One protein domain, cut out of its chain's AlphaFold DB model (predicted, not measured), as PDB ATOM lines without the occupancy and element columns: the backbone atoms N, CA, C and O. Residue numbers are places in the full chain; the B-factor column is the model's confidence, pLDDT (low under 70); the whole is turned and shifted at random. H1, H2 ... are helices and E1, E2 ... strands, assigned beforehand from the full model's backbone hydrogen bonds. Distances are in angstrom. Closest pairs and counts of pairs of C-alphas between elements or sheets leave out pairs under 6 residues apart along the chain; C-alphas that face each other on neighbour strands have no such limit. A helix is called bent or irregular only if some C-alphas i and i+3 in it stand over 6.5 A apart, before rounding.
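What this domain is: This is residues 279 to 298 and 517 to 706 of the 1147 residues of the protein "uncharacterized protein LOC109475871" of Branchiostoma belcheri (UniProt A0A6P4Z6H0). Three small lobes of short strands, short helices and loops spread from a small middle of helices H1, H2 and H4, and the long helix H8 runs from the third lobe past H2 and H1 until residues 701 to 706 stick out. The first lobe holds hairpins E1-E2 and E3-E4 with H3, the second pairs E5-E8 and E6-E7 with H5 and H6, the third sheet E10 E9 E11 with H7. The printed part has 210 residues, with order H1 H2 E1 E2 H3 E3 E4 H4 E5 E6 H5 E7 E8 H6 E9 E10 H7 E11 H8; the class is mixed, helices and strands, and all sheets are antiparallel. It is only just compact, close to loose, with a radius of gyration of the C-alphas of 20.1 A and spans of 61 by 51 by 40 A.

How they stand to each other: H1, residues 279 to 286, is the hub. H2, residues 289 to 298, only just touches it, only at the corner, closest C-alphas Leu 283 and Val 292, 6.7 A. E1, residues 528 to 530, and E2, residues 536 to 538, form a hairpin, N 529 to O 537 2.9 A. H3 is residues 539 to 545. E3, residues 551 to 553, near H3, and E4, residues 560 to 562, form a hairpin, N 552 to O 561 2.8 A. H4, residues 576 to 588, is close to but not clearly touching H1, closest C-alphas Phe 286 and Ile 582, 7.9 A. E5, residues 589 to 591, is the neighbour of E8, residues 621 to 623, N 590 to O 622 2.9 A. E6, residues 599 to 601, is the neighbour of E7, residues 616 to 618, N 600 to O 617 3.0 A. H6, residues 632 to 641, touches H1 about perpendicular, 76 degrees, closest C-alphas Phe 286 and Ser 636, 6.2 A; H5, residues 603 to 607, is near H6. E9, residues 659 to 661, is the inner strand between E10, residues 666 to 668, N 661 to O 666 2.9 A, and E11, residues 682 to 684, N 660 to O 683 2.9 A. H7, residues 670 to 673, is on this sheet at a height of 8.8 A; E10, H7 and E11 form a split strand-helix-strand unit, two strands running the same way with E9 between, its crossover right-handed. H8, residues 685 to 705, touches H1 with residues 693 to 700 alone, at a steep tilt of 44 degrees, opposite ways, closest C-alphas Val 284 and Arg 693, 5.4 A. It touches H2 at 48 degrees, steep, closest C-alphas Asp 289 and Ala 689, 5.0 A. Every O i to N i+4 pair is within hydrogen-bond range in H1, H3, H5, H6 and H8, 4 of 6 in H2 and 7 of 9 in H4; H7 is too short for such a pair.

Where its parts are: H1 begins at C-alpha 279, (3.320, -25.780, -54.142). H2 is 14.9 A long and irregular, C-alphas 294 and 297 being 7.9 A apart; H4, 19.3 A, is only just irregular, C-alphas 584 and 587 being 6.7 A apart. H6 is 14.2 A long, and H8, 30.2 A, ends at C-alpha 705, (11.062, -41.495, -52.581).

The domain as a whole: The C-alphas farthest apart, Lys 549 and Gln 611, are 62.0 A apart. Residues 299 to 516 are not printed; C-alphas 298 and 517 are 22.6 A apart across the cut. The links E4 to H4 and H6 to E9 are long. The pLDDT is under 70 at residues 547 to 549, 592 to 599, 603 to 616 and 640 to 648.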
ATOM      1  N   PHE A 279       3.539 -26.838 -53.150       86.75
ATOM      2  CA  PHE A 279       3.320 -25.780 -54.142       86.75
ATOM      3  C   PHE A 279       3.696 -26.241 -55.560       86.75
ATOM      4  O   PHE A 279       2.911 -26.035 -56.488       86.75
ATOM      5  N   SER A 280       4.847 -26.896 -55.732       87.44
ATOM      6  CA  SER A 280       5.320 -27.396 -57.027       87.44
ATOM      7  C   SER A 280       4.406 -28.480 -57.610       87.44
ATOM      8  O   SER A 280       4.046 -28.389 -58.780       87.44
ATOM      9  N   GLU A 281       3.930 -29.437 -56.806       86.62
ATOM     10  CA  GLU A 281       2.949 -30.451 -57.235       86.62
ATOM     11  C   GLU A 281       1.635 -29.799 -57.711       86.62
ATOM     12  O   GLU A 281       1.066 -30.165 -58.746       86.62
ATOM     13  N   ASN A 282       1.170 -28.761 -57.006       85.69
ATOM     14  CA  ASN A 282      -0.001 -27.992 -57.428       85.69
ATOM     15  C   ASN A 282       0.264 -27.147 -58.690       85.69
ATOM     16  O   ASN A 282      -0.655 -26.959 -59.489       85.69
ATOM     17  N   LEU A 283       1.492 -26.670 -58.919       86.56
ATOM     18  CA  LEU A 283       1.870 -25.978 -60.155       86.56
ATOM     19  C   LEU A 283       1.883 -26.932 -61.359       86.56
ATOM     20  O   LEU A 283       1.276 -26.607 -62.378       86.56
ATOM     21  N   VAL A 284       2.505 -28.111 -61.240       87.00
ATOM     22  CA  VAL A 284       2.525 -29.140 -62.300       87.00
ATOM     23  C   VAL A 284       1.101 -29.524 -62.709       87.00
ATOM     24  O   VAL A 284       0.792 -29.594 -63.900       87.00
ATOM     25  N   ARG A 285       0.211 -29.706 -61.724       82.00
ATOM     26  CA  ARG A 285      -1.173 -30.166 -61.922       82.00
ATOM     27  C   ARG A 285      -2.171 -29.088 -62.358       82.00
ATOM     28  O   ARG A 285      -3.110 -29.405 -63.085       82.00
ATOM     29  N   PHE A 286      -2.032 -27.847 -61.884       80.81
ATOM     30  CA  PHE A 286      -3.040 -26.792 -62.078       80.81
ATOM     31  C   PHE A 286      -2.517 -25.534 -62.784       80.81
ATOM     32  O   PHE A 286      -3.314 -24.644 -63.094       80.81
ATOM     33  N   GLY A 287      -1.211 -25.419 -63.029       82.50
ATOM     34  CA  GLY A 287      -0.599 -24.308 -63.755       82.50
ATOM     35  C   GLY A 287      -0.885 -24.363 -65.255       82.50
ATOM     36  O   GLY A 287      -0.815 -25.426 -65.876       82.50
ATOM     37  N   THR A 288      -1.186 -23.208 -65.848       83.25
ATOM     38  CA  THR A 288      -1.140 -23.038 -67.309       83.25
ATOM     39  C   THR A 288       0.300 -23.072 -67.796       83.25
ATOM     40  O   THR A 288       1.237 -22.836 -67.036       83.25
ATOM     41  N   ASP A 289       0.472 -23.314 -69.084       85.69
ATOM     42  CA  ASP A 289       1.766 -23.558 -69.732       85.69
ATOM     43  C   ASP A 289       2.725 -22.374 -69.531       85.69
ATOM     44  O   ASP A 289       3.869 -22.530 -69.101       85.69
ATOM     45  N   ARG A 290       2.194 -21.150 -69.656       80.69
ATOM     46  CA  ARG A 290       2.889 -19.901 -69.311       80.69
ATOM     47  C   ARG A 290       3.303 -19.820 -67.835       80.69
ATOM     48  O   ARG A 290       4.368 -19.286 -67.542       80.69
ATOM     49  N   GLU A 291       2.460 -20.265 -66.904       86.06
ATOM     50  CA  GLU A 291       2.753 -20.208 -65.463       86.06
ATOM     51  C   GLU A 291       3.808 -21.248 -65.066       86.06
ATOM     52  O   GLU A 291       4.678 -20.928 -64.258       86.06
ATOM     53  N   VAL A 292       3.783 -22.440 -65.678       87.06
ATOM     54  CA  VAL A 292       4.845 -23.449 -65.545       87.06
ATOM     55  C   VAL A 292       6.158 -22.891 -66.087       87.06
ATOM     56  O   VAL A 292       7.127 -22.830 -65.340       87.06
ATOM     57  N   ILE A 293       6.193 -22.380 -67.323       86.31
ATOM     58  CA  ILE A 293       7.397 -21.772 -67.923       86.31
ATOM     59  C   ILE A 293       7.939 -20.612 -67.071       86.31
ATOM     60  O   ILE A 293       9.138 -20.553 -66.798       86.31
ATOM     61  N   ALA A 294       7.075 -19.713 -66.590       84.25
ATOM     62  CA  ALA A 294       7.485 -18.555 -65.788       84.25
ATOM     63  C   ALA A 294       8.088 -18.917 -64.414       84.25
ATOM     64  O   ALA A 294       8.777 -18.086 -63.812       84.25
ATOM     65  N   LEU A 295       7.824 -20.130 -63.919       87.69
ATOM     66  CA  LEU A 295       8.293 -20.637 -62.629       87.69
ATOM     67  C   LEU A 295       9.294 -21.796 -62.752       87.69
ATOM     68  O   LEU A 295       9.963 -22.083 -61.765       87.69
ATOM     69  N   HIS A 296       9.445 -22.425 -63.925       86.88
ATOM     70  CA  HIS A 296      10.161 -23.694 -64.104       86.88
ATOM     71  C   HIS A 296      11.552 -23.688 -63.478       86.88
ATOM     72  O   HIS A 296      11.788 -24.390 -62.497       86.88
ATOM     73  N   ARG A 297      12.439 -22.829 -63.984       85.88
ATOM     74  CA  ARG A 297      13.810 -22.703 -63.479       85.88
ATOM     75  C   ARG A 297      13.872 -22.441 -61.969       85.88
ATOM     76  O   ARG A 297      14.819 -22.862 -61.326       85.88
ATOM     77  N   GLU A 298      12.890 -21.740 -61.411       87.25
ATOM     78  CA  GLU A 298      12.864 -21.388 -59.993       87.25
ATOM     79  C   GLU A 298      12.409 -22.566 -59.123       87.25
ATOM     80  O   GLU A 298      13.059 -22.848 -58.123       87.25
ATOM     81  N   ARG A 517      -6.367 -20.970 -50.678       81.88
ATOM     82  CA  ARG A 517      -7.116 -20.343 -49.572       81.88
ATOM     83  C   ARG A 517      -6.166 -19.804 -48.498       81.88
ATOM     84  O   ARG A 517      -5.223 -20.481 -48.089       81.88
ATOM     85  N   CYS A 518      -6.414 -18.583 -48.032       86.69
ATOM     86  CA  CYS A 518      -5.591 -17.897 -47.044       86.69
ATOM     87  C   CYS A 518      -5.768 -18.527 -45.660       86.69
ATOM     88  O   CYS A 518      -6.879 -18.593 -45.138       86.69
ATOM     89  N   ARG A 519      -4.668 -18.925 -45.013       82.88
ATOM     90  CA  ARG A 519      -4.711 -19.567 -43.685       82.88
ATOM     91  C   ARG A 519      -5.017 -18.619 -42.513       82.88
ATOM     92  O   ARG A 519      -5.058 -19.086 -41.383       82.88
ATOM     93  N   LEU A 520      -5.229 -17.323 -42.770       86.06
ATOM     94  CA  LEU A 520      -5.594 -16.322 -41.753       86.06
ATOM     95  C   LEU A 520      -7.080 -15.930 -41.784       86.06
ATOM     96  O   LEU A 520      -7.683 -15.810 -40.726       86.06
ATOM     97  N   CYS A 521      -7.677 -15.731 -42.966       87.75
ATOM     98  CA  CYS A 521      -9.100 -15.378 -43.103       87.75
ATOM     99  C   CYS A 521      -9.980 -16.523 -43.631       87.75
ATOM    100  O   CYS A 521     -11.190 -16.368 -43.724       87.75
ATOM    101  N   GLY A 522      -9.394 -17.659 -44.018       79.12
ATOM    102  CA  GLY A 522     -10.110 -18.801 -44.591       79.12
ATOM    103  C   GLY A 522     -10.533 -18.621 -46.054       79.12
ATOM    104  O   GLY A 522     -10.664 -19.616 -46.762       79.12
ATOM    105  N   ASP A 523     -10.723 -17.397 -46.545       83.50
ATOM    106  CA  ASP A 523     -11.157 -17.096 -47.920       83.50
ATOM    107  C   ASP A 523     -10.131 -17.461 -49.015       83.50
ATOM    108  O   ASP A 523      -8.939 -17.613 -48.728       83.50
ATOM    109  N   PRO A 524     -10.552 -17.578 -50.293       80.81
ATOM    110  CA  PRO A 524      -9.631 -17.642 -51.429       80.81
ATOM    111  C   PRO A 524      -8.661 -16.450 -51.438       80.81
ATOM    112  O   PRO A 524      -9.052 -15.324 -51.127       80.81
ATOM    113  N   VAL A 525      -7.388 -16.680 -51.776       81.31
ATOM    114  CA  VAL A 525      -6.344 -15.666 -51.554       81.31
ATOM    115  C   VAL A 525      -6.506 -14.456 -52.480       81.31
ATOM    116  O   VAL A 525      -6.136 -14.488 -53.656       81.31
ATOM    117  N   ASN A 526      -6.971 -13.342 -51.916       81.75
ATOM    118  CA  ASN A 526      -6.937 -12.039 -52.565       81.75
ATOM    119  C   ASN A 526      -5.539 -11.410 -52.441       81.75
ATOM    120  O   ASN A 526      -4.950 -11.400 -51.361       81.75
ATOM    121  N   ASN A 527      -5.024 -10.846 -53.539       81.06
ATOM    122  CA  ASN A 527      -3.734 -10.149 -53.593       81.06
ATOM    123  C   ASN A 527      -2.588 -10.954 -52.916       81.06
ATOM    124  O   ASN A 527      -2.013 -10.485 -51.930       81.06
ATOM    125  N   PRO A 528      -2.275 -12.177 -53.401       85.19
ATOM    126  CA  PRO A 528      -1.391 -13.120 -52.714       85.19
ATOM    127  C   PRO A 528       0.003 -12.565 -52.405       85.19
ATOM    128  O   PRO A 528       0.563 -11.763 -53.160       85.19
ATOM    129  N   ARG A 529       0.568 -13.047 -51.298       85.62
ATOM    130  CA  ARG A 529       1.973 -12.921 -50.906       85.62
ATOM    131  C   ARG A 529       2.513 -14.291 -50.518       85.62
ATOM    132  O   ARG A 529       1.841 -15.016 -49.784       85.62
ATOM    133  N   LEU A 530       3.696 -14.622 -51.032       85.44
ATOM    134  CA  LEU A 530       4.486 -15.758 -50.568       85.44
ATOM    135  C   LEU A 530       5.443 -15.273 -49.482       85.44
ATOM    136  O   LEU A 530       5.985 -14.169 -49.565       85.44
ATOM    137  N   LEU A 531       5.652 -16.128 -48.494       87.00
ATOM    138  CA  LEU A 531       6.779 -16.062 -47.573       87.00
ATOM    139  C   LEU A 531       7.912 -16.974 -48.079       87.00
ATOM    140  O   LEU A 531       7.681 -17.805 -48.957       87.00
ATOM    141  N   SER A 532       9.119 -16.837 -47.523       82.12
ATOM    142  CA  SER A 532      10.279 -17.702 -47.832       82.12
ATOM    143  C   SER A 532       9.950 -19.191 -47.665       82.12
ATOM    144  O   SER A 532      10.269 -19.999 -48.530       82.12
ATOM    145  N   CYS A 533       9.167 -19.519 -46.639       83.12
ATOM    146  CA  CYS A 533       8.615 -20.840 -46.348       83.12
ATOM    147  C   CYS A 533       7.510 -21.328 -47.314       83.12
ATOM    148  O   CYS A 533       6.645 -22.101 -46.892       83.12
ATOM    149  N   TRP A 534       7.411 -20.767 -48.526       84.25
ATOM    150  CA  TRP A 534       6.424 -21.041 -49.592       84.25
ATOM    151  C   TRP A 534       4.925 -20.969 -49.221       84.25
ATOM    152  O   TRP A 534       4.048 -21.200 -50.053       84.25
ATOM    153  N   HIS A 535       4.594 -20.571 -47.992       86.31
ATOM    154  CA  HIS A 535       3.221 -20.372 -47.535       86.31
ATOM    155  C   HIS A 535       2.610 -19.094 -48.126       86.31
ATOM    156  O   HIS A 535       3.263 -18.051 -48.207       86.31
ATOM    157  N   VAL A 536       1.326 -19.178 -48.484       86.50
ATOM    158  CA  VAL A 536       0.586 -18.127 -49.193       86.50
ATOM    159  C   VAL A 536      -0.473 -17.484 -48.293       86.50
ATOM    160  O   VAL A 536      -1.303 -18.172 -47.694       86.50
ATOM    161  N   PHE A 537      -0.495 -16.150 -48.259       88.00
ATOM    162  CA  PHE A 537      -1.473 -15.351 -47.510       88.00
ATOM    163  C   PHE A 537      -2.005 -14.181 -48.348       88.00
ATOM    164  O   PHE A 537      -1.354 -13.739 -49.298       88.00
ATOM    165  N   CYS A 538      -3.172 -13.643 -47.987       88.75
ATOM    166  CA  CYS A 538      -3.623 -12.349 -48.508       88.75
ATOM    167  C   CYS A 538      -2.702 -11.240 -47.985       88.75
ATOM    168  O   CYS A 538      -2.380 -11.243 -46.794       88.75
ATOM    169  N   GLN A 539      -2.344 -10.267 -48.834       87.44
ATOM    170  CA  GLN A 539      -1.522  -9.109 -48.447       87.44
ATOM    171  C   GLN A 539      -2.013  -8.464 -47.142       87.44
ATOM    172  O   GLN A 539      -1.237  -8.276 -46.211       87.44
ATOM    173  N   ASP A 540      -3.306  -8.164 -47.057       86.88
ATOM    174  CA  ASP A 540      -3.848  -7.355 -45.962       86.88
ATOM    175  C   ASP A 540      -3.987  -8.171 -44.663       86.88
ATOM    176  O   ASP A 540      -3.817  -7.639 -43.568       86.88
ATOM    177  N   CYS A 541      -4.177  -9.492 -44.775       89.75
ATOM    178  CA  CYS A 541      -4.163 -10.401 -43.629       89.75
ATOM    179  C   CYS A 541      -2.761 -10.547 -43.027       89.75
ATOM    180  O   CYS A 541      -2.627 -10.521 -41.808       89.75
ATOM    181  N   ILE A 542      -1.715 -10.686 -43.854       87.06
ATOM    182  CA  ILE A 542      -0.342 -10.809 -43.340       87.06
ATOM    183  C   ILE A 542       0.235  -9.449 -42.901       87.06
ATOM    184  O   ILE A 542       1.036  -9.421 -41.974       87.06
ATOM    185  N   ILE A 543      -0.249  -8.318 -43.443       85.44
ATOM    186  CA  ILE A 543      -0.052  -6.984 -42.834       85.44
ATOM    187  C   ILE A 543      -0.689  -6.931 -41.439       85.44
ATOM    188  O   ILE A 543      -0.024  -6.528 -40.494       85.44
ATOM    189  N   GLY A 544      -1.949  -7.357 -41.291       82.00
ATOM    190  CA  GLY A 544      -2.655  -7.337 -40.002       82.00
ATOM    191  C   GLY A 544      -2.100  -8.306 -38.949       82.00
ATOM    192  O   GLY A 544      -2.273  -8.071 -37.757       82.00
ATOM    193  N   TYR A 545      -1.428  -9.378 -39.378       83.12
ATOM    194  CA  TYR A 545      -0.719 -10.312 -38.497       83.12
ATOM    195  C   TYR A 545       0.667  -9.799 -38.078       83.12
ATOM    196  O   TYR A 545       1.133 -10.104 -36.981       83.12
ATOM    197  N   ASN A 546       1.350  -9.050 -38.949       77.31
ATOM    198  CA  ASN A 546       2.740  -8.681 -38.731       77.31
ATOM    199  C   ASN A 546       2.903  -7.486 -37.776       77.31
ATOM    200  O   ASN A 546       2.424  -6.383 -38.036       77.31
ATOM    201  N   THR A 547       3.659  -7.694 -36.700       63.06
ATOM    202  CA  THR A 547       3.985  -6.682 -35.683       63.06
ATOM    203  C   THR A 547       5.402  -6.110 -35.813       63.06
ATOM    204  O   THR A 547       5.725  -5.127 -35.143       63.06
ATOM    205  N   GLU A 548       6.251  -6.690 -36.665       69.69
ATOM    206  CA  GLU A 548       7.662  -6.327 -36.840       69.69
ATOM    207  C   GLU A 548       7.863  -5.546 -38.152       69.69
ATOM    208  O   GLU A 548       7.227  -5.830 -39.163       69.69
ATOM    209  N   LYS A 549       8.719  -4.516 -38.168       66.62
ATOM    210  CA  LYS A 549       8.808  -3.609 -39.333       66.62
ATOM    211  C   LYS A 549       9.565  -4.189 -40.526       66.62
ATOM    212  O   LYS A 549       9.210  -3.889 -41.662       66.62
ATOM    213  N   ASP A 550      10.573  -5.011 -40.252       78.88
ATOM    214  CA  ASP A 550      11.614  -5.368 -41.225       78.88
ATOM    215  C   ASP A 550      11.605  -6.868 -41.588       78.88
ATOM    216  O   ASP A 550      12.351  -7.312 -42.460       78.88
ATOM    217  N   GLN A 551      10.769  -7.670 -40.917       84.44
ATOM    218  CA  GLN A 551      10.655  -9.125 -41.074       84.44
ATOM    219  C   GLN A 551       9.208  -9.580 -40.811       84.44
ATOM    220  O   GLN A 551       8.451  -8.875 -40.150       84.44
ATOM    221  N   VAL A 552       8.824 -10.760 -41.313       85.38
ATOM    222  CA  VAL A 552       7.524 -11.416 -41.068       85.38
ATOM    223  C   VAL A 552       7.761 -12.845 -40.600       85.38
ATOM    224  O   VAL A 552       8.404 -13.624 -41.298       85.38
ATOM    225  N   LYS A 553       7.173 -13.231 -39.465       84.75
ATOM    226  CA  LYS A 553       7.118 -14.633 -39.025       84.75
ATOM    227  C   LYS A 553       5.897 -15.323 -39.634       84.75
ATOM    228  O   LYS A 553       4.796 -14.780 -39.583       84.75
ATOM    229  N   CYS A 554       6.068 -16.511 -40.207       85.88
ATOM    230  CA  CYS A 554       4.979 -17.249 -40.841       85.88
ATOM    231  C   CYS A 554       3.947 -17.748 -39.806       85.88
ATOM    232  O   CYS A 554       4.321 -18.512 -38.913       85.88
ATOM    233  N   PRO A 555       2.642 -17.440 -39.958       85.06
ATOM    234  CA  PRO A 555       1.583 -17.941 -39.074       85.06
ATOM    235  C   PRO A 555       1.497 -19.469 -38.930       85.06
ATOM    236  O   PRO A 555       0.913 -19.946 -37.960       85.06
ATOM    237  N   VAL A 556       2.031 -20.236 -39.890       82.19
ATOM    238  CA  VAL A 556       1.911 -21.705 -39.930       82.19
ATOM    239  C   VAL A 556       3.191 -22.400 -39.448       82.19
ATOM    240  O   VAL A 556       3.131 -23.179 -38.502       82.19
ATOM    241  N   CYS A 557       4.349 -22.111 -40.053       80.31
ATOM    242  CA  CYS A 557       5.626 -22.762 -39.709       80.31
ATOM    243  C   CYS A 557       6.570 -21.916 -38.833       80.31
ATOM    244  O   CYS A 557       7.613 -22.418 -38.428       80.31
ATOM    245  N   LYS A 558       6.228 -20.656 -38.519       83.62
ATOM    246  CA  LYS A 558       7.024 -19.698 -37.711       83.62
ATOM    247  C   LYS A 558       8.377 -19.261 -38.294       83.62
ATOM    248  O   LYS A 558       9.028 -18.406 -37.696       83.62
ATOM    249  N   GLU A 559       8.774 -19.781 -39.454       81.06
ATOM    250  CA  GLU A 559       9.943 -19.310 -40.209       81.06
ATOM    251  C   GLU A 559       9.850 -17.798 -40.489       81.06
ATOM    252  O   GLU A 559       8.752 -17.252 -40.617       81.06
ATOM    253  N   THR A 560      10.993 -17.111 -40.545       84.06
ATOM    254  CA  THR A 560      11.058 -15.645 -40.621       84.06
ATOM    255  C   THR A 560      11.530 -15.173 -41.995       84.06
ATOM    256  O   THR A 560      12.689 -15.350 -42.356       84.06
ATOM    257  N   THR A 561      10.642 -14.524 -42.747       84.88
ATOM    258  CA  THR A 561      10.934 -13.930 -44.057       84.88
ATOM    259  C   THR A 561      11.385 -12.473 -43.892       84.88
ATOM    260  O   THR A 561      10.655 -11.690 -43.276       84.88
ATOM    261  N   PRO A 562      12.538 -12.055 -44.446       84.25
ATOM    262  CA  PRO A 562      12.942 -10.650 -44.451       84.25
ATOM    263  C   PRO A 562      12.048  -9.824 -45.386       84.25
ATOM    264  O   PRO A 562      11.668 -10.286 -46.463       84.25
ATOM    265  N   LEU A 563      11.719  -8.590 -44.996       83.12
ATOM    266  CA  LEU A 563      10.935  -7.684 -45.835       83.12
ATOM    267  C   LEU A 563      11.828  -6.833 -46.755       83.12
ATOM    268  O   LEU A 563      12.884  -6.363 -46.328       83.12
ATOM    269  N   PRO A 564      11.402  -6.573 -48.006       81.44
ATOM    270  CA  PRO A 564      12.012  -5.540 -48.836       81.44
ATOM    271  C   PRO A 564      11.674  -4.136 -48.287       81.44
ATOM    272  O   PRO A 564      10.755  -4.002 -47.477       81.44
ATOM    273  N   PRO A 565      12.328  -3.057 -48.768       78.31
ATOM    274  CA  PRO A 565      12.070  -1.680 -48.312       78.31
ATOM    275  C   PRO A 565      10.615  -1.196 -48.467       78.31
ATOM    276  O   PRO A 565      10.205  -0.234 -47.827       78.31
ATOM    277  N   GLU A 566       9.833  -1.864 -49.317       78.81
ATOM    278  CA  GLU A 566       8.404  -1.619 -49.554       78.81
ATOM    279  C   GLU A 566       7.484  -2.362 -48.558       78.81
ATOM    280  O   GLU A 566       6.259  -2.282 -48.660       78.81
ATOM    281  N   GLY A 567       8.052  -3.115 -47.610       81.81
ATOM    282  CA  GLY A 567       7.332  -3.962 -46.661       81.81
ATOM    283  C   GLY A 567       6.631  -5.155 -47.325       81.81
ATOM    284  O   GLY A 567       6.992  -5.594 -48.419       81.81
ATOM    285  N   VAL A 568       5.579  -5.673 -46.680       81.19
ATOM    286  CA  VAL A 568       4.723  -6.747 -47.230       81.19
ATOM    287  C   VAL A 568       4.213  -6.455 -48.658       81.19
ATOM    288  O   VAL A 568       4.202  -7.382 -49.476       81.19
ATOM    289  N   PRO A 569       3.818  -5.215 -49.030       81.88
ATOM    290  CA  PRO A 569       3.493  -4.878 -50.415       81.88
ATOM    291  C   PRO A 569       4.555  -5.292 -51.445       81.88
ATOM    292  O   PRO A 569       4.162  -5.705 -52.538       81.88
ATOM    293  N   GLY A 570       5.845  -5.281 -51.089       78.00
ATOM    294  CA  GLY A 570       6.962  -5.675 -51.954       78.00
ATOM    295  C   GLY A 570       7.234  -7.182 -52.063       78.00
ATOM    296  O   GLY A 570       7.989  -7.582 -52.943       78.00
ATOM    297  N   LEU A 571       6.611  -8.048 -51.246       80.00
ATOM    298  CA  LEU A 571       6.752  -9.522 -51.324       80.00
ATOM    299  C   LEU A 571       6.007 -10.140 -52.540       80.00
ATOM    300  O   LEU A 571       5.264 -11.119 -52.430       80.00
ATOM    301  N   GLN A 572       6.138  -9.532 -53.719       74.38
ATOM    302  CA  GLN A 572       5.434  -9.939 -54.935       74.38
ATOM    303  C   GLN A 572       6.200 -11.047 -55.661       74.38
ATOM    304  O   GLN A 572       7.287 -10.828 -56.188       74.38
ATOM    305  N   HIS A 573       5.605 -12.238 -55.731       81.69
ATOM    306  CA  HIS A 573       6.191 -13.389 -56.422       81.69
ATOM    307  C   HIS A 573       5.585 -13.601 -57.815       81.69
ATOM    308  O   HIS A 573       4.425 -13.258 -58.051       81.69
ATOM    309  N   LYS A 574       6.328 -14.238 -58.730       79.50
ATOM    310  CA  LYS A 574       5.841 -14.606 -60.077       79.50
ATOM    311  C   LYS A 574       4.581 -15.485 -60.009       79.50
ATOM    312  O   LYS A 574       3.669 -15.322 -60.819       79.50
ATOM    313  N   ALA A 575       4.478 -16.332 -58.980       81.25
ATOM    314  CA  ALA A 575       3.315 -17.173 -58.691       81.25
ATOM    315  C   ALA A 575       2.017 -16.401 -58.386       81.25
ATOM    316  O   ALA A 575       0.946 -17.008 -58.355       81.25
ATOM    317  N   ARG A 576       2.067 -15.070 -58.199       79.44
ATOM    318  CA  ARG A 576       0.888 -14.209 -57.995       79.44
ATOM    319  C   ARG A 576      -0.205 -14.458 -59.041       79.44
ATOM    320  O   ARG A 576      -1.376 -14.492 -58.675       79.44
ATOM    321  N   GLY A 577       0.170 -14.619 -60.315       77.81
ATOM    322  CA  GLY A 577      -0.776 -14.874 -61.411       77.81
ATOM    323  C   GLY A 577      -1.525 -16.195 -61.228       77.81
ATOM    324  O   GLY A 577      -2.750 -16.196 -61.139       77.81
ATOM    325  N   PHE A 578      -0.768 -17.282 -61.058       83.25
ATOM    326  CA  PHE A 578      -1.278 -18.627 -60.784       83.25
ATOM    327  C   PHE A 578      -2.202 -18.659 -59.561       83.25
ATOM    328  O   PHE A 578      -3.351 -19.084 -59.659       83.25
ATOM    329  N   LEU A 579      -1.747 -18.136 -58.421       81.94
ATOM    330  CA  LEU A 579      -2.509 -18.166 -57.170       81.94
ATOM    331  C   LEU A 579      -3.781 -17.313 -57.227       81.94
ATOM    332  O   LEU A 579      -4.815 -17.737 -56.718       81.94
ATOM    333  N   PHE A 580      -3.748 -16.156 -57.895       78.62
ATOM    334  CA  PHE A 580      -4.948 -15.348 -58.124       78.62
ATOM    335  C   PHE A 580      -5.918 -16.021 -59.111       78.62
ATOM    336  O   PHE A 580      -7.133 -15.976 -58.909       78.62
ATOM    337  N   ARG A 581      -5.411 -16.694 -60.155       81.62
ATOM    338  CA  ARG A 581      -6.234 -17.465 -61.098       81.62
ATOM    339  C   ARG A 581      -6.912 -18.640 -60.395       81.62
ATOM    340  O   ARG A 581      -8.130 -18.750 -60.471       81.62
ATOM    341  N   ILE A 582      -6.184 -19.471 -59.648       78.38
ATOM    342  CA  ILE A 582      -6.813 -20.568 -58.898       78.38
ATOM    343  C   ILE A 582      -7.740 -20.020 -57.803       78.38
ATOM    344  O   ILE A 582      -8.864 -20.500 -57.687       78.38
ATOM    345  N   GLY A 583      -7.357 -18.978 -57.060       75.56
ATOM    346  CA  GLY A 583      -8.213 -18.369 -56.032       75.56
ATOM    347  C   GLY A 583      -9.535 -17.803 -56.574       75.56
ATOM    348  O   GLY A 583     -10.563 -17.916 -55.916       75.56
ATOM    349  N   SER A 584      -9.540 -17.252 -57.793       75.81
ATOM    350  CA  SER A 584     -10.748 -16.692 -58.426       75.81
ATOM    351  C   SER A 584     -11.577 -17.704 -59.228       75.81
ATOM    352  O   SER A 584     -12.793 -17.539 -59.330       75.81
ATOM    353  N   GLN A 585     -10.961 -18.749 -59.791       75.12
ATOM    354  CA  GLN A 585     -11.664 -19.748 -60.608       75.12
ATOM    355  C   GLN A 585     -12.061 -21.008 -59.816       75.12
ATOM    356  O   GLN A 585     -13.110 -21.584 -60.088       75.12
ATOM    357  N   SER A 586     -11.291 -21.440 -58.809       73.88
ATOM    358  CA  SER A 586     -11.608 -22.661 -58.045       73.88
ATOM    359  C   SER A 586     -12.938 -22.637 -57.271       73.88
ATOM    360  O   SER A 586     -13.575 -23.692 -57.241       73.88
ATOM    361  N   PRO A 587     -13.454 -21.504 -56.735       75.12
ATOM    362  CA  PRO A 587     -14.769 -21.478 -56.077       75.12
ATOM    363  C   PRO A 587     -15.941 -21.800 -57.018       75.12
ATOM    364  O   PRO A 587     -17.039 -22.110 -56.557       75.12
ATOM    365  N   LYS A 588     -15.716 -21.748 -58.338       75.62
ATOM    366  CA  LYS A 588     -16.690 -22.125 -59.369       75.62
ATOM    367  C   LYS A 588     -16.837 -23.639 -59.498       75.62
ATOM    368  O   LYS A 588     -17.868 -24.119 -59.961       75.62
ATOM    369  N   ILE A 589     -15.835 -24.411 -59.075       75.25
ATOM    370  CA  ILE A 589     -15.930 -25.869 -59.007       75.25
ATOM    371  C   ILE A 589     -16.421 -26.267 -57.615       75.25
ATOM    372  O   ILE A 589     -15.657 -26.495 -56.678       75.25
ATOM    373  N   SER A 590     -17.743 -26.373 -57.508       73.25
ATOM    374  CA  SER A 590     -18.433 -26.862 -56.315       73.25
ATOM    375  C   SER A 590     -18.226 -28.369 -56.117       73.25
ATOM    376  O   SER A 590     -18.137 -29.140 -57.080       73.25
ATOM    377  N   GLU A 591     -18.180 -28.814 -54.859       70.44
ATOM    378  CA  GLU A 591     -18.235 -30.242 -54.538       70.44
ATOM    379  C   GLU A 591     -19.632 -30.793 -54.841       70.44
ATOM    380  O   GLU A 591     -20.632 -30.295 -54.326       70.44
ATOM    381  N   PHE A 592     -19.711 -31.840 -55.666       69.06
ATOM    382  CA  PHE A 592     -20.978 -32.455 -56.044       69.06
ATOM    383  C   PHE A 592     -21.116 -33.825 -55.381       69.06
ATOM    384  O   PHE A 592     -20.671 -34.850 -55.892       69.06
ATOM    385  N   THR A 593     -21.744 -33.832 -54.209       58.84
ATOM    386  CA  THR A 593     -21.840 -35.006 -53.328       58.84
ATOM    387  C   THR A 593     -23.008 -35.944 -53.648       58.84
ATOM    388  O   THR A 593     -23.205 -36.921 -52.927       58.84
ATOM    389  N   ASN A 594     -23.813 -35.667 -54.687       53.59
ATOM    390  CA  ASN A 594     -25.197 -36.149 -54.709       53.59
ATOM    391  C   ASN A 594     -25.739 -36.651 -56.067       53.59
ATOM    392  O   ASN A 594     -26.814 -36.231 -56.495       53.59
ATOM    393  N   ASN A 595     -25.038 -37.590 -56.727       54.91
ATOM    394  CA  ASN A 595     -25.682 -38.773 -57.343       54.91
ATOM    395  C   ASN A 595     -24.692 -39.811 -57.913       54.91
ATOM    396  O   ASN A 595     -23.946 -39.522 -58.842       54.91
ATOM    397  N   ILE A 596     -24.803 -41.076 -57.481       56.00
ATOM    398  CA  ILE A 596     -24.037 -42.225 -58.028       56.00
ATOM    399  C   ILE A 596     -24.372 -42.491 -59.517       56.00
ATOM    400  O   ILE A 596     -23.595 -43.108 -60.250       56.00
ATOM    401  N   TYR A 597     -25.535 -42.016 -59.971       57.41
ATOM    402  CA  TYR A 597     -26.027 -42.170 -61.341       57.41
ATOM    403  C   TYR A 597     -25.479 -41.121 -62.321       57.41
ATOM    404  O   TYR A 597     -25.494 -41.371 -63.525       57.41
ATOM    405  N   LEU A 598     -24.966 -39.980 -61.839       64.88
ATOM    406  CA  LEU A 598     -24.326 -38.980 -62.693       64.88
ATOM    407  C   LEU A 598     -22.877 -39.394 -62.953       64.88
ATOM    408  O   LEU A 598     -21.989 -39.234 -62.114       64.88
ATOM    409  N   ARG A 599     -22.650 -39.960 -64.139       65.75
ATOM    410  CA  ARG A 599     -21.319 -40.301 -64.632       65.75
ATOM    411  C   ARG A 599     -20.980 -39.454 -65.842       65.75
ATOM    412  O   ARG A 599     -21.759 -39.397 -66.789       65.75
ATOM    413  N   HIS A 600     -19.789 -38.878 -65.835       72.69
ATOM    414  CA  HIS A 600     -19.253 -38.166 -66.985       72.69
ATOM    415  C   HIS A 600     -18.297 -39.074 -67.772       72.69
ATOM    416  O   HIS A 600     -17.756 -40.054 -67.245       72.69
ATOM    417  N   TYR A 601     -18.086 -38.755 -69.047       72.62
ATOM    418  CA  TYR A 601     -16.999 -39.345 -69.823       72.62
ATOM    419  C   TYR A 601     -15.679 -38.683 -69.411       72.62
ATOM    420  O   TYR A 601     -15.590 -37.457 -69.395       72.62
ATOM    421  N   CYS A 602     -14.662 -39.474 -69.069       72.94
ATOM    422  CA  CYS A 602     -13.338 -38.968 -68.702       72.94
ATOM    423  C   CYS A 602     -12.344 -39.240 -69.844       72.94
ATOM    424  O   CYS A 602     -11.896 -40.384 -69.965       72.94
ATOM    425  N   PRO A 603     -11.962 -38.242 -70.670       66.94
ATOM    426  CA  PRO A 603     -11.079 -38.465 -71.817       66.94
ATOM    427  C   PRO A 603      -9.730 -39.078 -71.421       66.94
ATOM    428  O   PRO A 603      -9.272 -40.029 -72.050       66.94
ATOM    429  N   ASN A 604      -9.129 -38.593 -70.330       66.12
ATOM    430  CA  ASN A 604      -7.812 -39.048 -69.881       66.12
ATOM    431  C   ASN A 604      -7.843 -40.487 -69.338       66.12
ATOM    432  O   ASN A 604      -6.993 -41.294 -69.705       66.12
ATOM    433  N   ARG A 605      -8.879 -40.874 -68.578       67.75
ATOM    434  CA  ARG A 605      -9.050 -42.272 -68.142       67.75
ATOM    435  C   ARG A 605      -9.488 -43.198 -69.284       67.75
ATOM    436  O   ARG A 605      -9.168 -44.383 -69.267       67.75
ATOM    437  N   ALA A 606     -10.181 -42.680 -70.299       67.75
ATOM    438  CA  ALA A 606     -10.548 -43.446 -71.488       67.75
ATOM    439  C   ALA A 606      -9.323 -43.852 -72.331       67.75
ATOM    440  O   ALA A 606      -9.326 -44.956 -72.871       67.75
ATOM    441  N   LYS A 607      -8.257 -43.030 -72.375       67.75
ATOM    442  CA  LYS A 607      -6.959 -43.388 -72.991       67.75
ATOM    443  C   LYS A 607      -6.309 -44.620 -72.332       67.75
ATOM    444  O   LYS A 607      -5.626 -45.381 -73.006       67.75
ATOM    445  N   GLN A 608      -6.541 -44.836 -71.034       61.53
ATOM    446  CA  GLN A 608      -5.913 -45.897 -70.229       61.53
ATOM    447  C   GLN A 608      -6.693 -47.231 -70.213       61.53
ATOM    448  O   GLN A 608      -6.274 -48.179 -69.552       61.53
ATOM    449  N   VAL A 609      -7.846 -47.331 -70.891       63.62
ATOM    450  CA  VAL A 609      -8.742 -48.501 -70.803       63.62
ATOM    451  C   VAL A 609      -9.122 -49.009 -72.193       63.62
ATOM    452  O   VAL A 609      -9.715 -48.286 -72.988       63.62
ATOM    453  N   GLN A 610      -8.881 -50.300 -72.457       53.12
ATOM    454  CA  GLN A 610      -9.097 -50.944 -73.769       53.12
ATOM    455  C   GLN A 610     -10.520 -50.776 -74.351       53.12
ATOM    456  O   GLN A 610     -10.708 -50.843 -75.562       53.12
ATOM    457  N   GLN A 611     -11.535 -50.522 -73.515       53.59
ATOM    458  CA  GLN A 611     -12.903 -50.189 -73.941       53.59
ATOM    459  C   GLN A 611     -13.233 -48.701 -73.718       53.59
ATOM    460  O   GLN A 611     -14.231 -48.372 -73.076       53.59
ATOM    461  N   TYR A 612     -12.405 -47.805 -74.270       50.66
ATOM    462  CA  TYR A 612     -12.477 -46.342 -74.118       50.66
ATOM    463  C   TYR A 612     -13.907 -45.761 -74.152       50.66
ATOM    464  O   TYR A 612     -14.286 -45.008 -73.255       50.66
ATOM    465  N   ARG A 613     -14.762 -46.199 -75.096       55.50
ATOM    466  CA  ARG A 613     -16.171 -45.754 -75.249       55.50
ATOM    467  C   ARG A 613     -17.117 -46.094 -74.081       55.50
ATOM    468  O   ARG A 613     -18.296 -45.762 -74.152       55.50
ATOM    469  N   LYS A 614     -16.647 -46.779 -73.033       54.00
ATOM    470  CA  LYS A 614     -17.418 -47.120 -71.824       54.00
ATOM    471  C   LYS A 614     -16.817 -46.545 -70.533       54.00
ATOM    472  O   LYS A 614     -17.306 -46.873 -69.452       54.00
ATOM    473  N   CYS A 615     -15.772 -45.714 -70.610       62.84
ATOM    474  CA  CYS A 615     -15.091 -45.168 -69.431       62.84
ATOM    475  C   CYS A 615     -15.887 -44.016 -68.778       62.84
ATOM    476  O   CYS A 615     -15.538 -42.840 -68.878       62.84
ATOM    477  N   PHE A 616     -16.992 -44.382 -68.125       66.62
ATOM    478  CA  PHE A 616     -17.886 -43.478 -67.405       66.62
ATOM    479  C   PHE A 616     -17.554 -43.464 -65.910       66.62
ATOM    480  O   PHE A 616     -17.812 -44.442 -65.197       66.62
ATOM    481  N   VAL A 617     -16.996 -42.347 -65.446       70.06
ATOM    482  CA  VAL A 617     -16.535 -42.127 -64.065       70.06
ATOM    483  C   VAL A 617     -17.611 -41.347 -63.294       70.06
ATOM    484  O   VAL A 617     -18.222 -40.456 -63.884       70.06
ATOM    485  N   PRO A 618     -17.885 -41.649 -62.007       74.38
ATOM    486  CA  PRO A 618     -18.778 -40.826 -61.191       74.38
ATOM    487  C   PRO A 618     -18.316 -39.366 -61.162       74.38
ATOM    488  O   PRO A 618     -17.132 -39.098 -60.955       74.38
ATOM    489  N   ALA A 619     -19.243 -38.431 -61.361       75.38
ATOM    490  CA  ALA A 619     -18.961 -37.020 -61.151       75.38
ATOM    491  C   ALA A 619     -18.925 -36.716 -59.645       75.38
ATOM    492  O   ALA A 619     -19.849 -37.064 -58.912       75.38
ATOM    493  N   THR A 620     -17.853 -36.070 -59.196       75.50
ATOM    494  CA  THR A 620     -17.612 -35.680 -57.794       75.50
ATOM    495  C   THR A 620     -17.592 -34.163 -57.602       75.50
ATOM    496  O   THR A 620     -17.549 -33.673 -56.476       75.50
ATOM    497  N   LYS A 621     -17.589 -33.409 -58.703       78.50
ATOM    498  CA  LYS A 621     -17.535 -31.951 -58.770       78.50
ATOM    499  C   LYS A 621     -18.529 -31.452 -59.821       78.50
ATOM    500  O   LYS A 621     -18.837 -32.176 -60.771       78.50
ATOM    501  N   ARG A 622     -18.994 -30.213 -59.667       82.62
ATOM    502  CA  ARG A 622     -19.827 -29.505 -60.651       82.62
ATOM    503  C   ARG A 622     -19.329 -28.073 -60.832       82.62
ATOM    504  O   ARG A 622     -19.188 -27.350 -59.843       82.62
ATOM    505  N   CYS A 623     -19.108 -27.658 -62.076       82.12
ATOM    506  CA  CYS A 623     -18.880 -26.254 -62.410       82.12
ATOM    507  C   CYS A 623     -20.198 -25.467 -62.291       82.12
ATOM    508  O   CYS A 623     -21.206 -25.855 -62.878       82.12
ATOM    509  N   THR A 624     -20.209 -24.370 -61.535       79.25
ATOM    510  CA  THR A 624     -21.398 -23.527 -61.325       79.25
ATOM    511  C   THR A 624     -21.664 -22.534 -62.457       79.25
ATOM    512  O   THR A 624     -22.791 -22.058 -62.564       79.25
ATOM    513  N   GLU A 625     -20.677 -22.252 -63.315       76.44
ATOM    514  CA  GLU A 625     -20.833 -21.382 -64.492       76.44
ATOM    515  C   GLU A 625     -21.210 -22.157 -65.766       76.44
ATOM    516  O   GLU A 625     -21.999 -21.662 -66.567       76.44
ATOM    517  N   CYS A 626     -20.684 -23.374 -65.951       78.31
ATOM    518  CA  CYS A 626     -20.912 -24.192 -67.153       78.31
ATOM    519  C   CYS A 626     -21.922 -25.344 -66.959       78.31
ATOM    520  O   CYS A 626     -22.261 -26.009 -67.931       78.31
ATOM    521  N   ASP A 627     -22.369 -25.614 -65.725       77.00
ATOM    522  CA  ASP A 627     -23.189 -26.785 -65.334       77.00
ATOM    523  C   ASP A 627     -22.578 -28.156 -65.717       77.00
ATOM    524  O   ASP A 627     -23.269 -29.167 -65.844       77.00
ATOM    525  N   GLU A 628     -21.255 -28.215 -65.900       77.44
ATOM    526  CA  GLU A 628     -20.554 -29.462 -66.212       77.44
ATOM    527  C   GLU A 628     -20.273 -30.300 -64.959       77.44
ATOM    528  O   GLU A 628     -19.812 -29.794 -63.932       77.44
ATOM    529  N   TYR A 629     -20.501 -31.610 -65.076       80.88
ATOM    530  CA  TYR A 629     -20.303 -32.613 -64.029       80.88
ATOM    531  C   TYR A 629     -19.001 -33.382 -64.282       80.88
ATOM    532  O   TYR A 629     -18.814 -33.955 -65.353       80.88
ATOM    533  N   LEU A 630     -18.098 -33.401 -63.300       77.06
ATOM    534  CA  LEU A 630     -16.684 -33.755 -63.483       77.06
ATOM    535  C   LEU A 630     -16.177 -34.642 -62.327       77.06
ATOM    536  O   LEU A 630     -16.607 -34.482 -61.185       77.06
ATOM    537  N   CYS A 631     -15.238 -35.559 -62.579       78.69
ATOM    538  CA  CYS A 631     -14.370 -36.116 -61.527       78.69
ATOM    539  C   CYS A 631     -13.157 -35.203 -61.271       78.69
ATOM    540  O   CYS A 631     -12.876 -34.334 -62.093       78.69
ATOM    541  N   SER A 632     -12.401 -35.443 -60.194       72.06
ATOM    542  CA  SER A 632     -11.200 -34.670 -59.803       72.06
ATOM    543  C   SER A 632     -10.194 -34.407 -60.941       72.06
ATOM    544  O   SER A 632      -9.733 -33.279 -61.134       72.06
ATOM    545  N   LEU A 633      -9.896 -35.421 -61.764       71.94
ATOM    546  CA  LEU A 633      -9.003 -35.265 -62.923       71.94
ATOM    547  C   LEU A 633      -9.598 -34.309 -63.971       71.94
ATOM    548  O   LEU A 633      -8.886 -33.497 -64.548       71.94
ATOM    549  N   CYS A 634     -10.911 -34.363 -64.200       74.75
ATOM    550  CA  CYS A 634     -11.570 -33.483 -65.165       74.75
ATOM    551  C   CYS A 634     -11.922 -32.102 -64.597       74.75
ATOM    552  O   CYS A 634     -12.017 -31.172 -65.384       74.75
ATOM    553  N   SER A 635     -12.042 -31.910 -63.278       74.31
ATOM    554  CA  SER A 635     -12.084 -30.564 -62.680       74.31
ATOM    555  C   SER A 635     -10.733 -29.856 -62.748       74.31
ATOM    556  O   SER A 635     -10.707 -28.646 -62.957       74.31
ATOM    557  N   SER A 636      -9.627 -30.604 -62.647       70.69
ATOM    558  CA  SER A 636      -8.276 -30.076 -62.892       70.69
ATOM    559  C   SER A 636      -8.168 -29.536 -64.330       70.69
ATOM    560  O   SER A 636      -7.914 -28.349 -64.527       70.69
ATOM    561  N   ASN A 637      -8.488 -30.366 -65.332       70.88
ATOM    562  CA  ASN A 637      -8.501 -29.964 -66.744       70.88
ATOM    563  C   ASN A 637      -9.535 -28.867 -67.070       70.88
ATOM    564  O   ASN A 637      -9.203 -27.926 -67.776       70.88
ATOM    565  N   HIS A 638     -10.761 -28.901 -66.537       75.44
ATOM    566  CA  HIS A 638     -11.791 -27.891 -66.840       75.44
ATOM    567  C   HIS A 638     -11.392 -26.473 -66.366       75.44
ATOM    568  O   HIS A 638     -11.687 -25.492 -67.050       75.44
ATOM    569  N   LEU A 639     -10.648 -26.341 -65.257       73.06
ATOM    570  CA  LEU A 639     -10.059 -25.057 -64.829       73.06
ATOM    571  C   LEU A 639      -8.918 -24.562 -65.734       73.06
ATOM    572  O   LEU A 639      -8.641 -23.362 -65.757       73.06
ATOM    573  N   LEU A 640      -8.255 -25.466 -66.456       69.75
ATOM    574  CA  LEU A 640      -7.226 -25.151 -67.451       69.75
ATOM    575  C   LEU A 640      -7.820 -24.888 -68.843       69.75
ATOM    576  O   LEU A 640      -7.276 -24.085 -69.592       69.75
ATOM    577  N   GLU A 641      -8.923 -25.551 -69.196       66.62
ATOM    578  CA  GLU A 641      -9.469 -25.590 -70.557       66.62
ATOM    579  C   GLU A 641     -10.656 -24.640 -70.771       66.62
ATOM    580  O   GLU A 641     -10.678 -23.935 -71.780       66.62
ATOM    581  N   MET A 642     -11.604 -24.577 -69.827       57.53
ATOM    582  CA  MET A 642     -12.863 -23.822 -69.961       57.53
ATOM    583  C   MET A 642     -12.830 -22.469 -69.242       57.53
ATOM    584  O   MET A 642     -13.338 -21.478 -69.764       57.53
ATOM    585  N   HIS A 643     -12.163 -22.384 -68.087       64.31
ATOM    586  CA  HIS A 643     -11.947 -21.127 -67.352       64.31
ATOM    587  C   HIS A 643     -10.579 -20.491 -67.643       64.31
ATOM    588  O   HIS A 643      -9.912 -19.958 -66.749       64.31
ATOM    589  N   LYS A 644     -10.154 -20.535 -68.913       57.00
ATOM    590  CA  LYS A 644      -8.922 -19.881 -69.365       57.00
ATOM    591  C   LYS A 644      -8.959 -18.384 -69.053       57.00
ATOM    592  O   LYS A 644      -9.946 -17.697 -69.316       57.00
ATOM    593  N   ALA A 645      -7.838 -17.867 -68.554       54.50
ATOM    594  CA  ALA A 645      -7.560 -16.439 -68.651       54.50
ATOM    595  C   ALA A 645      -7.566 -16.027 -70.141       54.50
ATOM    596  O   ALA A 645      -7.225 -16.860 -70.988       54.50
ATOM    597  N   PRO A 646      -7.940 -14.781 -70.492       58.25
ATOM    598  CA  PRO A 646      -7.880 -14.326 -71.879       58.25
ATOM    599  C   PRO A 646      -6.467 -14.559 -72.448       58.25
ATOM    600  O   PRO A 646      -5.490 -14.320 -71.730       58.25
ATOM    601  N   PRO A 647      -6.342 -15.048 -73.700       61.28
ATOM    602  CA  PRO A 647      -5.069 -15.497 -74.254       61.28
ATOM    603  C   PRO A 647      -4.039 -14.374 -74.174       61.28
ATOM    604  O   PRO A 647      -4.287 -13.255 -74.627       61.28
ATOM    605  N   SER A 648      -2.895 -14.655 -73.547       68.00
ATOM    606  CA  SER A 648      -1.938 -13.610 -73.203       68.00
ATOM    607  C   SER A 648      -1.292 -13.033 -74.459       68.00
ATOM    608  O   SER A 648      -0.590 -13.743 -75.183       68.00
ATOM    609  N   VAL A 649      -1.544 -11.749 -74.703       78.19
ATOM    610  CA  VAL A 649      -1.084 -11.020 -75.884       78.19
ATOM    611  C   VAL A 649       0.207 -10.255 -75.618       78.19
ATOM    612  O   VAL A 649       0.371  -9.592 -74.596       78.19
ATOM    613  N   CYS A 650       1.109 -10.286 -76.594       81.00
ATOM    614  CA  CYS A 650       2.380  -9.590 -76.533       81.00
ATOM    615  C   CYS A 650       2.190  -8.075 -76.525       81.00
ATOM    616  O   CYS A 650       1.721  -7.504 -77.513       81.00
ATOM    617  N   GLY A 651       2.647  -7.407 -75.463       79.44
ATOM    618  CA  GLY A 651       2.483  -5.960 -75.269       79.44
ATOM    619  C   GLY A 651       3.090  -5.062 -76.361       79.44
ATOM    620  O   GLY A 651       2.776  -3.879 -76.408       79.44
ATOM    621  N   ARG A 652       3.926  -5.603 -77.263       78.56
ATOM    622  CA  ARG A 652       4.458  -4.883 -78.442       78.56
ATOM    623  C   ARG A 652       3.642  -5.077 -79.725       78.56
ATOM    624  O   ARG A 652       3.758  -4.272 -80.642       78.56
ATOM    625  N   HIS A 653       2.876  -6.162 -79.829       80.69
ATOM    626  CA  HIS A 653       2.313  -6.634 -81.102       80.69
ATOM    627  C   HIS A 653       0.831  -7.032 -81.042       80.69
ATOM    628  O   HIS A 653       0.255  -7.315 -82.090       80.69
ATOM    629  N   ASN A 654       0.234  -7.071 -79.847       81.50
ATOM    630  CA  ASN A 654      -1.139  -7.501 -79.566       81.50
ATOM    631  C   ASN A 654      -1.530  -8.841 -80.230       81.50
ATOM    632  O   ASN A 654      -2.651  -9.026 -80.699       81.50
ATOM    633  N   LYS A 655      -0.564  -9.764 -80.301       80.62
ATOM    634  CA  LYS A 655      -0.695 -11.138 -80.809       80.62
ATOM    635  C   LYS A 655      -0.472 -12.130 -79.668       80.62
ATOM    636  O   LYS A 655       0.329 -11.795 -78.794       80.62
ATOM    637  N   PRO A 656      -1.110 -13.311 -79.676       81.00
ATOM    638  CA  PRO A 656      -0.893 -14.324 -78.645       81.00
ATOM    639  C   PRO A 656       0.585 -14.750 -78.565       81.00
ATOM    640  O   PRO A 656       1.325 -14.656 -79.547       81.00
ATOM    641  N   GLU A 657       1.035 -15.098 -77.358       83.81
ATOM    642  CA  GLU A 657       2.430 -15.440 -77.040       83.81
ATOM    643  C   GLU A 657       2.676 -16.954 -77.103       83.81
ATOM    644  O   GLU A 657       2.964 -17.580 -76.089       83.81
ATOM    645  N   ASP A 658       2.525 -17.518 -78.306       83.44
ATOM    646  CA  ASP A 658       2.529 -18.967 -78.573       83.44
ATOM    647  C   ASP A 658       3.931 -19.622 -78.612       83.44
ATOM    648  O   ASP A 658       4.026 -20.845 -78.642       83.44
ATOM    649  N   PHE A 659       5.018 -18.836 -78.626       86.06
ATOM    650  CA  PHE A 659       6.392 -19.323 -78.840       86.06
ATOM    651  C   PHE A 659       7.301 -19.026 -77.646       86.06
ATOM    652  O   PHE A 659       7.518 -17.859 -77.310       86.06
ATOM    653  N   TYR A 660       7.897 -20.048 -77.039       88.50
ATOM    654  CA  TYR A 660       8.940 -19.883 -76.026       88.50
ATOM    655  C   TYR A 660      10.304 -19.736 -76.699       88.50
ATOM    656  O   TYR A 660      10.633 -20.500 -77.598       88.50
ATOM    657  N   CYS A 661      11.102 -18.759 -76.266       89.31
ATOM    658  CA  CYS A 661      12.473 -18.566 -76.726       89.31
ATOM    659  C   CYS A 661      13.467 -19.046 -75.667       89.31
ATOM    660  O   CYS A 661      13.474 -18.506 -74.555       89.31
ATOM    661  N   GLU A 662      14.331 -20.000 -76.024       84.06
ATOM    662  CA  GLU A 662      15.244 -20.646 -75.076       84.06
ATOM    663  C   GLU A 662      16.361 -19.706 -74.608       84.06
ATOM    664  O   GLU A 662      16.492 -19.462 -73.407       84.06
ATOM    665  N   ASP A 663      17.104 -19.095 -75.541       86.06
ATOM    666  CA  ASP A 663      18.235 -18.197 -75.238       86.06
ATOM    667  C   ASP A 663      17.843 -17.006 -74.351       86.06
ATOM    668  O   ASP A 663      18.659 -16.467 -73.601       86.06
ATOM    669  N   CYS A 664      16.583 -16.575 -74.448       86.06
ATOM    670  CA  CYS A 664      16.043 -15.455 -73.682       86.06
ATOM    671  C   CYS A 664      15.189 -15.885 -72.475       86.06
ATOM    672  O   CYS A 664      14.838 -15.018 -71.675       86.06
ATOM    673  N   ASN A 665      14.843 -17.172 -72.338       81.75
ATOM    674  CA  ASN A 665      13.944 -17.720 -71.312       81.75
ATOM    675  C   ASN A 665      12.633 -16.910 -71.155       81.75
ATOM    676  O   ASN A 665      12.263 -16.486 -70.056       81.75
ATOM    677  N   VAL A 666      11.945 -16.638 -72.272       82.94
ATOM    678  CA  VAL A 666      10.688 -15.860 -72.305       82.94
ATOM    679  C   VAL A 666       9.690 -16.411 -73.317       82.94
ATOM    680  O   VAL A 666      10.068 -16.868 -74.392       82.94
ATOM    681  N   VAL A 667       8.398 -16.291 -73.003       85.00
ATOM    682  CA  VAL A 667       7.320 -16.459 -73.991       85.00
ATOM    683  C   VAL A 667       7.229 -15.235 -74.905       85.00
ATOM    684  O   VAL A 667       7.476 -14.101 -74.491       85.00
ATOM    685  N   THR A 668       6.892 -15.469 -76.166       85.38
ATOM    686  CA  THR A 668       6.931 -14.492 -77.253       85.38
ATOM    687  C   THR A 668       5.799 -14.766 -78.244       85.38
ATOM    688  O   THR A 668       5.366 -15.900 -78.423       85.38
ATOM    689  N   CYS A 669       5.299 -13.736 -78.930       89.00
ATOM    690  CA  CYS A 669       4.390 -13.961 -80.059       89.00
ATOM    691  C   CYS A 669       5.152 -14.331 -81.335       89.00
ATOM    692  O   CYS A 669       6.298 -13.916 -81.517       89.00
ATOM    693  N   SER A 670       4.462 -14.960 -82.292       86.25
ATOM    694  CA  SER A 670       4.968 -15.237 -83.654       86.25
ATOM    695  C   SER A 670       5.691 -14.058 -84.328       86.25
ATOM    696  O   SER A 670       6.629 -14.254 -85.101       86.25
ATOM    697  N   ARG A 671       5.297 -12.807 -84.033       85.06
ATOM    698  CA  ARG A 671       5.968 -11.597 -84.545       85.06
ATOM    699  C   ARG A 671       7.230 -11.211 -83.761       85.06
ATOM    700  O   ARG A 671       8.119 -10.611 -84.348       85.06
ATOM    701  N   CYS A 672       7.336 -11.536 -82.475       86.56
ATOM    702  CA  CYS A 672       8.578 -11.382 -81.708       86.56
ATOM    703  C   CYS A 672       9.600 -12.456 -82.094       86.56
ATOM    704  O   CYS A 672      10.747 -12.094 -82.356       86.56
ATOM    705  N   ALA A 673       9.176 -13.720 -82.222       84.81
ATOM    706  CA  ALA A 673       9.998 -14.809 -82.754       84.81
ATOM    707  C   ALA A 673      10.632 -14.410 -84.100       84.81
ATOM    708  O   ALA A 673      11.845 -14.291 -84.222       84.81
ATOM    709  N   SER A 674       9.808 -14.011 -85.074       84.19
ATOM    710  CA  SER A 674      10.257 -13.611 -86.419       84.19
ATOM    711  C   SER A 674      10.903 -12.215 -86.552       84.19
ATOM    712  O   SER A 674      11.136 -11.778 -87.679       84.19
ATOM    713  N   THR A 675      11.199 -11.484 -85.464       85.44
ATOM    714  CA  THR A 675      11.864 -10.158 -85.563       85.44
ATOM    715  C   THR A 675      12.932  -9.872 -84.511       85.44
ATOM    716  O   THR A 675      13.971  -9.318 -84.851       85.44
ATOM    717  N   ILE A 676      12.688 -10.220 -83.248       83.50
ATOM    718  CA  ILE A 676      13.586  -9.938 -82.114       83.50
ATOM    719  C   ILE A 676      14.374 -11.197 -81.739       83.50
ATOM    720  O   ILE A 676      15.542 -11.101 -81.379       83.50
ATOM    721  N   HIS A 677      13.751 -12.371 -81.869       83.56
ATOM    722  CA  HIS A 677      14.336 -13.670 -81.526       83.56
ATOM    723  C   HIS A 677      14.660 -14.510 -82.779       83.56
ATOM    724  O   HIS A 677      14.814 -15.716 -82.696       83.56
ATOM    725  N   ILE A 678      14.816 -13.866 -83.945       82.44
ATOM    726  CA  ILE A 678      15.021 -14.509 -85.263       82.44
ATOM    727  C   ILE A 678      16.346 -15.296 -85.384       82.44
ATOM    728  O   ILE A 678      16.579 -15.997 -86.370       82.44
ATOM    729  N   HIS A 679      17.239 -15.149 -84.404       84.38
ATOM    730  CA  HIS A 679      18.528 -15.842 -84.294       84.38
ATOM    731  C   HIS A 679      18.702 -16.538 -82.933       84.38
ATOM    732  O   HIS A 679      19.823 -16.858 -82.552       84.38
ATOM    733  N   HIS A 680      17.601 -16.733 -82.210       88.25
ATOM    734  CA  HIS A 680      17.525 -17.520 -80.986       88.25
ATOM    735  C   HIS A 680      16.681 -18.764 -81.261       88.25
ATOM    736  O   HIS A 680      15.871 -18.750 -82.193       88.25
ATOM    737  N   ASP A 681      16.831 -19.807 -80.454       84.44
ATOM    738  CA  ASP A 681      15.954 -20.968 -80.574       84.44
ATOM    739  C   ASP A 681      14.545 -20.641 -80.050       84.44
ATOM    740  O   ASP A 681      14.390 -19.921 -79.049       84.44
ATOM    741  N   THR A 682      13.514 -21.103 -80.765       86.38
ATOM    742  CA  THR A 682      12.107 -20.816 -80.444       86.38
ATOM    743  C   THR A 682      11.188 -21.999 -80.742       86.38
ATOM    744  O   THR A 682      10.962 -22.327 -81.909       86.38
ATOM    745  N   CYS A 683      10.583 -22.549 -79.693       85.38
ATOM    746  CA  CYS A 683       9.710 -23.726 -79.714       85.38
ATOM    747  C   CYS A 683       8.257 -23.337 -79.372       85.38
ATOM    748  O   CYS A 683       8.008 -22.226 -78.886       85.38
ATOM    749  N   GLU A 684       7.285 -24.222 -79.611       86.81
ATOM    750  CA  GLU A 684       5.882 -23.966 -79.242       86.81
ATOM    751  C   GLU A 684       5.684 -24.105 -77.713       86.81
ATOM    752  O   GLU A 684       6.369 -24.873 -77.033       86.81
ATOM    753  N   VAL A 685       4.827 -23.256 -77.131       85.00
ATOM    754  CA  VAL A 685       4.724 -23.072 -75.665       85.00
ATOM    755  C   VAL A 685       4.176 -24.294 -74.924       85.00
ATOM    756  O   VAL A 685       4.519 -24.488 -73.759       85.00
ATOM    757  N   ASP A 686       3.341 -25.102 -75.564       81.00
ATOM    758  CA  ASP A 686       2.788 -26.335 -75.006       81.00
ATOM    759  C   ASP A 686       3.824 -27.468 -74.966       81.00
ATOM    760  O   ASP A 686       4.025 -28.045 -73.897       81.00
ATOM    761  N   GLU A 687       4.563 -27.714 -76.057       82.62
ATOM    762  CA  GLU A 687       5.655 -28.707 -76.080       82.62
ATOM    763  C   GLU A 687       6.702 -28.441 -74.981       82.62
ATOM    764  O   GLU A 687       7.107 -29.349 -74.248       82.62
ATOM    765  N   VAL A 688       7.109 -27.176 -74.815       87.19
ATOM    766  CA  VAL A 688       8.072 -26.770 -73.776       87.19
ATOM    767  C   VAL A 688       7.484 -26.897 -72.371       87.19
ATOM    768  O   VAL A 688       8.182 -27.314 -71.443       87.19
ATOM    769  N   ALA A 689       6.214 -26.535 -72.180       86.00
ATOM    770  CA  ALA A 689       5.587 -26.606 -70.867       86.00
ATOM    771  C   ALA A 689       5.411 -28.048 -70.383       86.00
ATOM    772  O   ALA A 689       5.668 -28.298 -69.207       86.00
ATOM    773  N   ASP A 690       5.038 -28.989 -71.251       85.56
ATOM    774  CA  ASP A 690       4.935 -30.402 -70.872       85.56
ATOM    775  C   ASP A 690       6.312 -30.986 -70.510       85.56
ATOM    776  O   ASP A 690       6.446 -31.599 -69.450       85.56
ATOM    777  N   GLY A 691       7.373 -30.677 -71.268       86.75
ATOM    778  CA  GLY A 691       8.745 -31.051 -70.884       86.75
ATOM    779  C   GLY A 691       9.190 -30.457 -69.535       86.75
ATOM    780  O   GLY A 691       9.874 -31.111 -68.747       86.75
ATOM    781  N   PHE A 692       8.756 -29.234 -69.210       90.62
ATOM    782  CA  PHE A 692       9.008 -28.612 -67.904       90.62
ATOM    783  C   PHE A 692       8.140 -29.198 -66.772       90.62
ATOM    784  O   PHE A 692       8.589 -29.214 -65.622       90.62
ATOM    785  N   ARG A 693       6.933 -29.712 -67.062       88.38
ATOM    786  CA  ARG A 693       6.121 -30.490 -66.104       88.38
ATOM    787  C   ARG A 693       6.799 -31.821 -65.781       88.38
ATOM    788  O   ARG A 693       6.934 -32.142 -64.605       88.38
ATOM    789  N   GLU A 694       7.267 -32.554 -66.793       88.75
ATOM    790  CA  GLU A 694       7.997 -33.819 -66.607       88.75
ATOM    791  C   GLU A 694       9.282 -33.618 -65.790       88.75
ATOM    792  O   GLU A 694       9.551 -34.384 -64.863       88.75
ATOM    793  N   ALA A 695      10.033 -32.543 -66.059       89.19
ATOM    794  CA  ALA A 695      11.218 -32.188 -65.280       89.19
ATOM    795  C   ALA A 695      10.898 -31.930 -63.794       89.19
ATOM    796  O   ALA A 695      11.601 -32.446 -62.928       89.19
ATOM    797  N   MET A 696       9.838 -31.174 -63.477       88.06
ATOM    798  CA  MET A 696       9.408 -30.967 -62.084       88.06
ATOM    799  C   MET A 696       8.943 -32.266 -61.417       88.06
ATOM    800  O   MET A 696       9.314 -32.525 -60.273       88.06
ATOM    801  N   GLU A 697       8.138 -33.077 -62.110       87.56
ATOM    802  CA  GLU A 697       7.578 -34.310 -61.547       87.56
ATOM    803  C   GLU A 697       8.683 -35.338 -61.245       87.56
ATOM    804  O   GLU A 697       8.618 -36.012 -60.222       87.56
ATOM    805  N   MET A 698       9.756 -35.385 -62.050       88.25
ATOM    806  CA  MET A 698      10.956 -36.187 -61.770       88.25
ATOM    807  C   MET A 698      11.608 -35.815 -60.426       88.25
ATOM    808  O   MET A 698      11.916 -36.702 -59.627       88.25
ATOM    809  N   TRP A 699      11.810 -34.521 -60.150       84.69
ATOM    810  CA  TRP A 699      12.361 -34.071 -58.864       84.69
ATOM    811  C   TRP A 699      11.371 -34.304 -57.713       84.69
ATOM    812  O   TRP A 699      11.771 -34.751 -56.639       84.69
ATOM    813  N   LEU A 700      10.069 -34.095 -57.935       84.62
ATOM    814  CA  LEU A 700       9.034 -34.427 -56.949       84.62
ATOM    815  C   LEU A 700       9.000 -35.930 -56.631       84.62
ATOM    816  O   LEU A 700       8.815 -36.290 -55.472       84.62
ATOM    817  N   ASP A 701       9.243 -36.814 -57.601       82.81
ATOM    818  CA  ASP A 701       9.358 -38.258 -57.372       82.81
ATOM    819  C   ASP A 701      10.641 -38.649 -56.632       82.81
ATOM    820  O   ASP A 701      10.591 -39.547 -55.786       82.81
ATOM    821  N   GLN A 702      11.769 -37.971 -56.870       79.88
ATOM    822  CA  GLN A 702      12.972 -38.140 -56.044       79.88
ATOM    823  C   GLN A 702      12.713 -37.707 -54.593       79.88
ATOM    824  O   GLN A 702      13.026 -38.457 -53.668       79.88
ATOM    825  N   TRP A 703      12.053 -36.563 -54.384       78.12
ATOM    826  CA  TRP A 703      11.635 -36.075 -53.063       78.12
ATOM    827  C   TRP A 703      10.643 -37.026 -52.362       78.12
ATOM    828  O   TRP A 703      10.819 -37.352 -51.185       78.12
ATOM    829  N   ARG A 704       9.623 -37.528 -53.080       77.12
ATOM    830  CA  ARG A 704       8.639 -38.511 -52.573       77.12
ATOM    831  C   ARG A 704       9.318 -39.811 -52.135       77.12
ATOM    832  O   ARG A 704       8.982 -40.341 -51.077       77.12
ATOM    833  N   GLN A 705      10.266 -40.315 -52.929       73.69
ATOM    834  CA  GLN A 705      11.062 -41.495 -52.581       73.69
ATOM    835  C   GLN A 705      12.022 -41.201 -51.418       73.69
ATOM    836  O   GLN A 705      12.204 -42.043 -50.540       73.69
ATOM    837  N   GLY A 706      12.607 -39.999 -51.382       71.06
ATOM    838  CA  GLY A 706      13.623 -39.597 -50.411       71.06
ATOM    839  C   GLY A 706      14.808 -40.557 -50.418       71.06
ATOM    840  O   GLY A 706      15.160 -41.081 -49.363       71.06
TER     841      GLY A 706